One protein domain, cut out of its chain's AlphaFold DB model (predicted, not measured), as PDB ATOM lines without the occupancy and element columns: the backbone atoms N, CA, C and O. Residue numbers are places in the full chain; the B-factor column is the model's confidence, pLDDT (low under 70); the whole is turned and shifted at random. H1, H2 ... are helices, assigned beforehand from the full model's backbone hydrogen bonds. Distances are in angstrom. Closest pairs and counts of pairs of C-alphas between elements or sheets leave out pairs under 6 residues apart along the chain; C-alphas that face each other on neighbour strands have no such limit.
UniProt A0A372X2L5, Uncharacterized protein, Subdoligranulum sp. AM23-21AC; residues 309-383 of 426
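Overview. This is residues 309 to 383 of the 426 residues of an uncharacterized protein of Subdoligranulum sp. AM23-21AC (UniProt A0A372X2L5). Two long helices, H1 and H3, pack side by side and run opposite ways, while the short H2 lies loosely near both, close to each but not clearly touching either, and the centres of the three helices make a triangle. From the end of H1 a long loop, residues 335 to 348, folds back past H1 to H2, which runs the same way as H1 and turns tightly into H3. The printed part has 75 residues with three named helices, in the order H1, H2, H3, and no named strand; its class is all helix. It is only just compact, close to loose, with a radius of gyration of the C-alphas of 13.2 A, and elongated, spanning 40 by 25 by 18 A.

Along the chain. H1, residues 309 to 334, begins at C-alpha 309 (-0.016, -18.166, -53.299) and is 36.9 A long from first to last C-alpha. H2, residues 349 to 360, begins at C-alpha 349 (12.834, -37.182, -49.300) and is 16.4 A long. H3, residues 362 to 383, is 30.4 A long, has a kink of 29 degrees near residue 371 and ends at C-alpha 383 (8.318, -19.229, -39.022).

Arrangement. H1 touches H3 with residues 318 to 329 alone; the closest C-alphas, of Leu 322 and Val 376, are 6.5 A apart. They run opposite ways at a steep tilt of 37 degrees, only just past shallow. H1 and H2 are close but not clearly touching, the closest C-alphas being those of Leu 323 and Tyr 349, 7.8 A apart; they run the same way at a shallow tilt of 20 degrees. H2 and H3 are also close but not clearly touching, with the closest C-alphas, of Gln 357 and Leu 365, 7.6 A apart. In H1 and H2 every O i to N i+4 pair is within hydrogen-bond range; in H3, 15 of 18 are.

Size, cuts and confidence. The C-alphas farthest apart, of Ala 309 and Gly 338, are 41.9 A apart. The printed part has no cut; the link from H1 to H2 is long and that from H2 to H3 tight. Mean pLDDT of the printed part is 71.3, and of H3 61; residues 333 to 341 and 359 to 377 are among those under 70.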
ATOM      1  N   ALA A 309      -1.409 -18.163 -52.849       81.81
ATOM      2  CA  ALA A 309      -0.016 -18.166 -53.299       81.81
ATOM      3  C   ALA A 309       0.964 -17.950 -52.133       81.81
ATOM      4  O   ALA A 309       1.966 -18.661 -52.023       81.81
ATOM      5  N   ALA A 310       0.655 -17.019 -51.225       79.88
ATOM      6  CA  ALA A 310       1.446 -16.785 -50.020       79.88
ATOM      7  C   ALA A 310       1.477 -18.020 -49.103       79.88
ATOM      8  O   ALA A 310       2.551 -18.400 -48.636       79.88
ATOM      9  N   LEU A 311       0.331 -18.679 -48.898       82.06
ATOM     10  CA  LEU A 311       0.228 -19.913 -48.116       82.06
ATOM     11  C   LEU A 311       1.055 -21.043 -48.738       82.06
ATOM     12  O   LEU A 311       1.826 -21.691 -48.034       82.06
ATOM     13  N   GLN A 312       0.945 -21.251 -50.053       79.12
ATOM     14  CA  GLN A 312       1.723 -22.265 -50.770       79.12
ATOM     15  C   GLN A 312       3.231 -22.005 -50.647       79.12
ATOM     16  O   GLN A 312       4.010 -22.930 -50.405       79.12
ATOM     17  N   SER A 313       3.653 -20.741 -50.767       81.38
ATOM     18  CA  SER A 313       5.049 -20.340 -50.574       81.38
ATOM     19  C   SER A 313       5.519 -20.560 -49.132       81.38
ATOM     20  O   SER A 313       6.630 -21.049 -48.919       81.38
ATOM     21  N   GLY A 314       4.694 -20.214 -48.141       80.62
ATOM     22  CA  GLY A 314       4.985 -20.423 -46.722       80.62
ATOM     23  C   GLY A 314       5.126 -21.905 -46.380       80.62
ATOM     24  O   GLY A 314       6.129 -22.306 -45.793       80.62
ATOM     25  N   ALA A 315       4.188 -22.739 -46.838       81.50
ATOM     26  CA  ALA A 315       4.247 -24.192 -46.688       81.50
ATOM     27  C   ALA A 315       5.502 -24.786 -47.347       81.50
ATOM     28  O   ALA A 315       6.170 -25.625 -46.746       81.50
ATOM     29  N   GLY A 316       5.870 -24.311 -48.543       83.81
ATOM     30  CA  GLY A 316       7.113 -24.703 -49.210       83.81
ATOM     31  C   GLY A 316       8.368 -24.321 -48.420       83.81
ATOM     32  O   GLY A 316       9.274 -25.135 -48.292       83.81
ATOM     33  N   THR A 317       8.396 -23.117 -47.841       81.31
ATOM     34  CA  THR A 317       9.518 -22.635 -47.011       81.31
ATOM     35  C   THR A 317       9.665 -23.456 -45.732       81.31
ATOM     36  O   THR A 317      10.774 -23.838 -45.358       81.31
ATOM     37  N   ILE A 318       8.542 -23.763 -45.072       80.12
ATOM     38  CA  ILE A 318       8.515 -24.657 -43.912       80.12
ATOM     39  C   ILE A 318       9.075 -26.017 -44.315       80.12
ATOM     40  O   ILE A 318       9.994 -26.506 -43.668       80.12
ATOM     41  N   PHE A 319       8.576 -26.600 -45.404       82.19
ATOM     42  CA  PHE A 319       9.029 -27.903 -45.873       82.19
ATOM     43  C   PHE A 319      10.538 -27.935 -46.160       82.19
ATOM     44  O   PHE A 319      11.222 -28.852 -45.714       82.19
ATOM     45  N   ASP A 320      11.080 -26.915 -46.830       82.94
ATOM     46  CA  ASP A 320      12.523 -26.809 -47.083       82.94
ATOM     47  C   ASP A 320      13.334 -26.675 -45.788       82.94
ATOM     48  O   ASP A 320      14.400 -27.279 -45.661       82.94
ATOM     49  N   SER A 321      12.822 -25.930 -44.803       82.06
ATOM     50  CA  SER A 321      13.465 -25.791 -43.489       82.06
ATOM     51  C   SER A 321      13.492 -27.131 -42.747       82.06
ATOM     52  O   SER A 321      14.531 -27.527 -42.223       82.06
ATOM     53  N   LEU A 322      12.382 -27.881 -42.783       81.25
ATOM     54  CA  LEU A 322      12.299 -29.234 -42.224       81.25
ATOM     55  C   LEU A 322      13.297 -30.185 -42.888       81.25
ATOM     56  O   LEU A 322      13.981 -30.932 -42.189       81.25
ATOM     57  N   LEU A 323      13.401 -30.148 -44.220       84.12
ATOM     58  CA  LEU A 323      14.384 -30.940 -44.958       84.12
ATOM     59  C   LEU A 323      15.815 -30.566 -44.575       84.12
ATOM     60  O   LEU A 323      16.637 -31.451 -44.354       84.12
ATOM     61  N   SER A 324      16.121 -29.273 -44.477       82.81
ATOM     62  CA  SER A 324      17.450 -28.791 -44.093       82.81
ATOM     63  C   SER A 324      17.832 -29.242 -42.678       82.81
ATOM     64  O   SER A 324      18.929 -29.770 -42.469       82.81
ATOM     65  N   ALA A 325      16.908 -29.122 -41.720       79.00
ATOM     66  CA  ALA A 325      17.100 -29.601 -40.355       79.00
ATOM     67  C   ALA A 325      17.304 -31.126 -40.312       79.00
ATOM     68  O   ALA A 325      18.237 -31.601 -39.661       79.00
ATOM     69  N   ALA A 326      16.483 -31.884 -41.047       76.38
ATOM     70  CA  ALA A 326      16.605 -33.336 -41.155       76.38
ATOM     71  C   ALA A 326      17.948 -33.755 -41.777       76.38
ATOM     72  O   ALA A 326      18.625 -34.622 -41.225       76.38
ATOM     73  N   ASN A 327      18.370 -33.104 -42.867       80.81
ATOM     74  CA  ASN A 327      19.672 -33.327 -43.502       80.81
ATOM     75  C   ASN A 327      20.822 -33.071 -42.522       80.81
ATOM     76  O   ASN A 327      21.709 -33.907 -42.402       80.81
ATOM     77  N   THR A 328      20.774 -31.967 -41.770       81.25
ATOM     78  CA  THR A 328      21.810 -31.615 -40.782       81.25
ATOM     79  C   THR A 328      21.906 -32.655 -39.663       81.25
ATOM     80  O   THR A 328      22.993 -33.040 -39.233       81.25
ATOM     81  N   GLN A 329      20.769 -33.124 -39.146       74.62
ATOM     82  CA  GLN A 329      20.764 -34.163 -38.113       74.62
ATOM     83  C   GLN A 329      21.279 -35.496 -38.646       74.62
ATOM     84  O   GLN A 329      22.046 -36.179 -37.967       74.62
ATOM     85  N   LEU A 330      20.883 -35.851 -39.866       74.50
ATOM     86  CA  LEU A 330      21.318 -37.078 -40.504       74.50
ATOM     87  C   LEU A 330      22.820 -37.052 -40.811       74.50
ATOM     88  O   LEU A 330      23.509 -38.024 -40.514       74.50
ATOM     89  N   GLU A 331      23.351 -35.928 -41.294       75.44
ATOM     90  CA  GLU A 331      24.789 -35.710 -41.482       75.44
ATOM     91  C   GLU A 331      25.563 -35.922 -40.169       75.44
ATOM     92  O   GLU A 331      26.535 -36.682 -40.132       75.44
ATOM     93  N   ASN A 332      25.086 -35.350 -39.059       73.12
ATOM     94  CA  ASN A 332      25.708 -35.527 -37.742       73.12
ATOM     95  C   ASN A 332      25.687 -36.988 -37.248       73.12
ATOM     96  O   ASN A 332      26.647 -37.446 -36.620       73.12
ATOM     97  N   LEU A 333      24.613 -37.735 -37.523       68.69
ATOM     98  CA  LEU A 333      24.511 -39.154 -37.166       68.69
ATOM     99  C   LEU A 333      25.432 -40.030 -38.026       68.69
ATOM    100  O   LEU A 333      26.109 -40.909 -37.491       68.69
ATOM    101  N   LEU A 334      25.483 -39.789 -39.337       66.00
ATOM    102  CA  LEU A 334      26.199 -40.636 -40.296       66.00
ATOM    103  C   LEU A 334      27.710 -40.380 -40.331       66.00
ATOM    104  O   LEU A 334      28.485 -41.310 -40.565       66.00
ATOM    105  N   THR A 335      28.157 -39.171 -39.975       66.81
ATOM    106  CA  THR A 335      29.590 -38.873 -39.772       66.81
ATOM    107  C   THR A 335      30.217 -39.790 -38.708       66.81
ATOM    108  O   THR A 335      31.411 -40.076 -38.749       66.81
ATOM    109  N   ARG A 336      29.413 -40.322 -37.773       61.84
ATOM    110  CA  ARG A 336      29.861 -41.274 -36.740       61.84
ATOM    111  C   ARG A 336      29.901 -42.733 -37.212       61.84
ATOM    112  O   ARG A 336      30.525 -43.548 -36.538       61.84
ATOM    113  N   THR A 337      29.233 -43.076 -38.314       63.38
ATOM    114  CA  THR A 337      29.076 -44.462 -38.796       63.38
ATOM    115  C   THR A 337      29.812 -44.750 -40.109       63.38
ATOM    116  O   THR A 337      29.954 -45.917 -40.462       63.38
ATOM    117  N   GLY A 338      30.320 -43.727 -40.809       64.19
ATOM    118  CA  GLY A 338      31.114 -43.882 -42.038       64.19
ATOM    119  C   GLY A 338      30.301 -44.244 -43.288       64.19
ATOM    120  O   GLY A 338      30.869 -44.733 -44.264       64.19
ATOM    121  N   LEU A 339      28.982 -44.034 -43.261       66.38
ATOM    122  CA  LEU A 339      28.071 -44.321 -44.374       66.38
ATOM    123  C   LEU A 339      27.968 -43.132 -45.345       66.38
ATOM    124  O   LEU A 339      28.003 -41.975 -44.930       66.38
ATOM    125  N   SER A 340      27.818 -43.427 -46.641       63.12
ATOM    126  CA  SER A 340      27.572 -42.425 -47.690       63.12
ATOM    127  C   SER A 340      26.086 -42.085 -47.770       63.12
ATOM    128  O   SER A 340      25.242 -42.967 -47.618       63.12
ATOM    129  N   TYR A 341      25.763 -40.821 -48.031       67.81
ATOM    130  CA  TYR A 341      24.395 -40.322 -47.992       67.81
ATOM    131  C   TYR A 341      24.108 -39.287 -49.088       67.81
ATOM    132  O   TYR A 341      24.969 -38.478 -49.429       67.81
ATOM    133  N   THR A 342      22.877 -39.307 -49.618       75.75
ATOM    134  CA  THR A 342      22.361 -38.324 -50.587       75.75
ATOM    135  C   THR A 342      21.372 -37.380 -49.894       75.75
ATOM    136  O   THR A 342      20.344 -37.870 -49.428       75.75
ATOM    137  N   PRO A 343      21.622 -36.055 -49.857       79.44
ATOM    138  CA  PRO A 343      20.733 -35.077 -49.228       79.44
ATOM    139  C   PRO A 343      19.267 -35.190 -49.663       79.44
ATOM    140  O   PRO A 343      18.969 -35.316 -50.856       79.44
ATOM    141  N   MET A 344      18.351 -35.102 -48.694       82.81
ATOM    142  CA  MET A 344      16.915 -35.051 -48.947       82.81
ATOM    143  C   MET A 344      16.550 -33.734 -49.641       82.81
ATOM    144  O   MET A 344      16.943 -32.649 -49.207       82.81
ATOM    145  N   THR A 345      15.739 -33.845 -50.684       86.56
ATOM    146  CA  THR A 345      15.084 -32.775 -51.436       86.56
ATOM    147  C   THR A 345      13.581 -33.039 -51.476       86.56
ATOM    148  O   THR A 345      13.116 -34.135 -51.158       86.56
ATOM    149  N   ARG A 346      12.792 -32.055 -51.921       80.44
ATOM    150  CA  ARG A 346      11.336 -32.210 -52.079       80.44
ATOM    151  C   ARG A 346      10.912 -33.408 -52.922       80.44
ATOM    152  O   ARG A 346       9.850 -33.967 -52.680       80.44
ATOM    153  N   GLU A 347      11.733 -33.804 -53.880       84.00
ATOM    154  CA  GLU A 347      11.405 -34.857 -54.839       84.00
ATOM    155  C   GLU A 347      11.850 -36.244 -54.362       84.00
ATOM    156  O   GLU A 347      11.249 -37.241 -54.752       84.00
ATOM    157  N   ASN A 348      12.873 -36.327 -53.501       81.69
ATOM    158  CA  ASN A 348      13.477 -37.602 -53.103       81.69
ATOM    159  C   ASN A 348      13.347 -37.933 -51.600       81.69
ATOM    160  O   ASN A 348      13.701 -39.046 -51.209       81.69
ATOM    161  N   TYR A 349      12.819 -37.024 -50.764       79.50
ATOM    162  CA  TYR A 349      12.834 -37.182 -49.300       79.50
ATOM    163  C   TYR A 349      12.214 -38.500 -48.820       79.50
ATOM    164  O   TYR A 349      12.767 -39.143 -47.934       79.50
ATOM    165  N   ALA A 350      11.099 -38.934 -49.418       76.44
ATOM    166  CA  ALA A 350      10.413 -40.167 -49.033       76.44
ATOM    167  C   ALA A 350      11.269 -41.421 -49.292       76.44
ATOM    168  O   ALA A 350      11.335 -42.308 -48.444       76.44
ATOM    169  N   ALA A 351      11.953 -41.470 -50.440       78.81
ATOM    170  CA  ALA A 351      12.848 -42.569 -50.795       78.81
ATOM    171  C   ALA A 351      14.092 -42.587 -49.897       78.81
ATOM    172  O   ALA A 351      14.487 -43.638 -49.398       78.81
ATOM    173  N   VAL A 352      14.660 -41.410 -49.635       77.56
ATOM    174  CA  VAL A 352      15.835 -41.254 -48.775       77.56
ATOM    175  C   VAL A 352      15.519 -41.631 -47.319       77.56
ATOM    176  O   VAL A 352      16.300 -42.339 -46.690       77.56
ATOM    177  N   LEU A 353      14.358 -41.234 -46.782       71.56
ATOM    178  CA  LEU A 353      13.909 -41.631 -45.439       71.56
ATOM    179  C   LEU A 353      13.737 -43.149 -45.303       71.56
ATOM    180  O   LEU A 353      14.116 -43.708 -44.275       71.56
ATOM    181  N   ALA A 354      13.182 -43.813 -46.321       72.94
ATOM    182  CA  ALA A 354      13.002 -45.262 -46.317       72.94
ATOM    183  C   ALA A 354      14.346 -46.016 -46.313       72.94
ATOM    184  O   ALA A 354      14.512 -46.965 -45.545       72.94
ATOM    185  N   ASP A 355      15.321 -45.562 -47.107       75.06
ATOM    186  CA  ASP A 355      16.674 -46.143 -47.151       75.06
ATOM    187  C   ASP A 355      17.410 -45.965 -45.810       75.06
ATOM    188  O   ASP A 355      17.928 -46.919 -45.225       75.06
ATOM    189  N   VAL A 356      17.346 -44.760 -45.238       70.31
ATOM    190  CA  VAL A 356      17.904 -44.448 -43.912       70.31
ATOM    191  C   VAL A 356      17.274 -45.319 -42.815       70.31
ATOM    192  O   VAL A 356      17.978 -45.844 -41.950       70.31
ATOM    193  N   GLN A 357      15.954 -45.528 -42.843       67.88
ATOM    194  CA  GLN A 357      15.262 -46.411 -41.894       67.88
ATOM    195  C   GLN A 357      15.745 -47.863 -41.980       67.88
ATOM    196  O   GLN A 357      15.884 -48.525 -40.947       67.88
ATOM    197  N   GLN A 358      16.016 -48.350 -43.191       71.19
ATOM    198  CA  GLN A 358      16.505 -49.704 -43.422       71.19
ATOM    199  C   GLN A 358      17.946 -49.894 -42.923       71.19
ATOM    200  O   GLN A 358      18.283 -50.970 -42.430       71.19
ATOM    201  N   GLN A 359      18.782 -48.855 -43.005       66.44
ATOM    202  CA  GLN A 359      20.204 -48.935 -42.660       66.44
ATOM    203  C   GLN A 359      20.504 -48.826 -41.151       66.44
ATOM    204  O   GLN A 359      21.458 -49.448 -40.689       66.44
ATOM    205  N   ILE A 360      19.729 -48.057 -40.369       60.06
ATOM    206  CA  ILE A 360      20.139 -47.673 -38.995       60.06
ATOM    207  C   ILE A 360      19.466 -48.514 -37.881       60.06
ATOM    208  O   ILE A 360      19.968 -48.567 -36.759       60.06
ATOM    209  N   GLY A 361      18.373 -49.236 -38.157       58.72
ATOM    210  CA  GLY A 361      17.670 -50.058 -37.155       58.72
ATOM    211  C   GLY A 361      16.882 -49.234 -36.113       58.72
ATOM    212  O   GLY A 361      17.360 -48.260 -35.535       58.72
ATOM    213  N   GLY A 362      15.628 -49.624 -35.854       56.41
ATOM    214  CA  GLY A 362      14.577 -48.752 -35.290       56.41
ATOM    215  C   GLY A 362      14.775 -48.138 -33.890       56.41
ATOM    216  O   GLY A 362      13.970 -47.295 -33.495       56.41
ATOM    217  N   ALA A 363      15.809 -48.509 -33.128       54.06
ATOM    218  CA  ALA A 363      16.029 -47.989 -31.773       54.06
ATOM    219  C   ALA A 363      16.781 -46.641 -31.745       54.06
ATOM    220  O   ALA A 363      16.422 -45.768 -30.957       54.06
ATOM    221  N   ALA A 364      17.768 -46.434 -32.627       57.12
ATOM    222  CA  ALA A 364      18.505 -45.165 -32.724       57.12
ATOM    223  C   ALA A 364      17.660 -44.053 -33.370       57.12
ATOM    224  O   ALA A 364      17.794 -42.877 -33.035       57.12
ATOM    225  N   LEU A 365      16.730 -44.443 -34.245       55.22
ATOM    226  CA  LEU A 365      15.828 -43.527 -34.932       55.22
ATOM    227  C   LEU A 365      14.854 -42.836 -33.965       55.22
ATOM    228  O   LEU A 365      14.580 -41.656 -34.142       55.22
ATOM    229  N   LYS A 366      14.388 -43.536 -32.917       55.81
ATOM    230  CA  LYS A 366      13.375 -43.034 -31.969       55.81
ATOM    231  C   LYS A 366      13.848 -41.812 -31.169       55.81
ATOM    232  O   LYS A 366      13.147 -40.805 -31.139       55.81
ATOM    233  N   ALA A 367      15.057 -41.875 -30.606       58.06
ATOM    234  CA  ALA A 367      15.642 -40.765 -29.849       58.06
ATOM    235  C   ALA A 367      15.946 -39.549 -30.745       58.06
ATOM    236  O   ALA A 367      15.680 -38.414 -30.354       58.06
ATOM    237  N   ALA A 368      16.416 -39.787 -31.976       58.16
ATOM    238  CA  ALA A 368      16.616 -38.728 -32.961       58.16
ATOM    239  C   ALA A 368      15.285 -38.066 -33.369       58.16
ATOM    240  O   ALA A 368      15.230 -36.846 -33.498       58.16
ATOM    241  N   THR A 369      14.188 -38.830 -33.499       55.97
ATOM    242  CA  THR A 369      12.863 -38.266 -33.818       55.97
ATOM    243  C   THR A 369      12.292 -37.355 -32.734       55.97
ATOM    244  O   THR A 369      11.603 -36.400 -33.082       55.97
ATOM    245  N   GLU A 370      12.545 -37.602 -31.445       57.31
ATOM    246  CA  GLU A 370      12.037 -36.735 -30.368       57.31
ATOM    247  C   GLU A 370      12.740 -35.363 -30.360       57.31
ATOM    248  O   GLU A 370      12.079 -34.325 -30.265       57.31
ATOM    249  N   GLU A 371      14.066 -35.342 -30.533       58.88
ATOM    250  CA  GLU A 371      14.863 -34.108 -30.587       58.88
ATOM    251  C   GLU A 371      14.630 -33.331 -31.895       58.88
ATOM    252  O   GLU A 371      14.448 -32.109 -31.876       58.88
ATOM    253  N   ALA A 372      14.523 -34.041 -33.026       58.41
ATOM    254  CA  ALA A 372      14.078 -33.481 -34.303       58.41
ATOM    255  C   ALA A 372      12.718 -32.809 -34.170       58.41
ATOM    256  O   ALA A 372      12.560 -31.658 -34.567       58.41
ATOM    257  N   ARG A 373      11.745 -33.491 -33.555       55.66
ATOM    258  CA  ARG A 373      10.389 -32.974 -33.387       55.66
ATOM    259  C   ARG A 373      10.368 -31.701 -32.547       55.66
ATOM    260  O   ARG A 373       9.645 -30.780 -32.915       55.66
ATOM    261  N   ALA A 374      11.143 -31.614 -31.467       65.62
ATOM    262  CA  ALA A 374      11.202 -30.406 -30.640       65.62
ATOM    263  C   ALA A 374      11.770 -29.204 -31.415       65.62
ATOM    264  O   ALA A 374      11.189 -28.118 -31.389       65.62
ATOM    265  N   LYS A 375      12.860 -29.413 -32.161       64.06
ATOM    266  CA  LYS A 375      13.522 -28.354 -32.934       64.06
ATOM    267  C   LYS A 375      12.688 -27.909 -34.136       64.06
ATOM    268  O   LYS A 375      12.479 -26.717 -34.331       64.06
ATOM    269  N   VAL A 376      12.104 -28.870 -34.850       62.38
ATOM    270  CA  VAL A 376      11.113 -28.646 -35.908       62.38
ATOM    271  C   VAL A 376       9.916 -27.866 -35.376       62.38
ATOM    272  O   VAL A 376       9.502 -26.891 -35.990       62.38
ATOM    273  N   THR A 377       9.371 -28.250 -34.220       64.25
ATOM    274  CA  THR A 377       8.235 -27.533 -33.627       64.25
ATOM    275  C   THR A 377       8.621 -26.090 -33.308       64.25
ATOM    276  O   THR A 377       7.837 -25.189 -33.593       64.25
ATOM    277  N   ALA A 378       9.826 -25.841 -32.789       70.44
ATOM    278  CA  ALA A 378      10.305 -24.491 -32.498       70.44
ATOM    279  C   ALA A 378      10.508 -23.642 -33.769       70.44
ATOM    280  O   ALA A 378      10.027 -22.512 -33.826       70.44
ATOM    281  N   GLU A 379      11.160 -24.184 -34.801       62.25
ATOM    282  CA  GLU A 379      11.415 -23.471 -36.062       62.25
ATOM    283  C   GLU A 379      10.126 -23.218 -36.850       62.25
ATOM    284  O   GLU A 379       9.917 -22.112 -37.346       62.25
ATOM    285  N   VAL A 380       9.212 -24.195 -36.901       63.97
ATOM    286  CA  VAL A 380       7.889 -24.021 -37.518       63.97
ATOM    287  C   VAL A 380       7.070 -22.994 -36.746       63.97
ATOM    288  O   VAL A 380       6.458 -22.129 -37.365       63.97
ATOM    289  N   THR A 381       7.083 -23.032 -35.411       69.75
ATOM    290  CA  THR A 381       6.372 -22.037 -34.592       69.75
ATOM    291  C   THR A 381       6.926 -20.635 -34.843       69.75
ATOM    292  O   THR A 381       6.146 -19.714 -35.067       69.75
ATOM    293  N   ALA A 382       8.251 -20.471 -34.904       71.06
ATOM    294  CA  ALA A 382       8.882 -19.188 -35.207       71.06
ATOM    295  C   ALA A 382       8.562 -18.697 -36.631       71.06
ATOM    296  O   ALA A 382       8.210 -17.534 -36.818       71.06
ATOM    297  N   ALA A 383       8.628 -19.576 -37.635       61.72
ATOM    298  CA  ALA A 383       8.318 -19.229 -39.022       61.72
ATOM    299  C   ALA A 383       6.840 -18.846 -39.207       61.72
ATOM    300  O   ALA A 383       6.535 -17.856 -39.877       61.72
TER     301      ALA A 383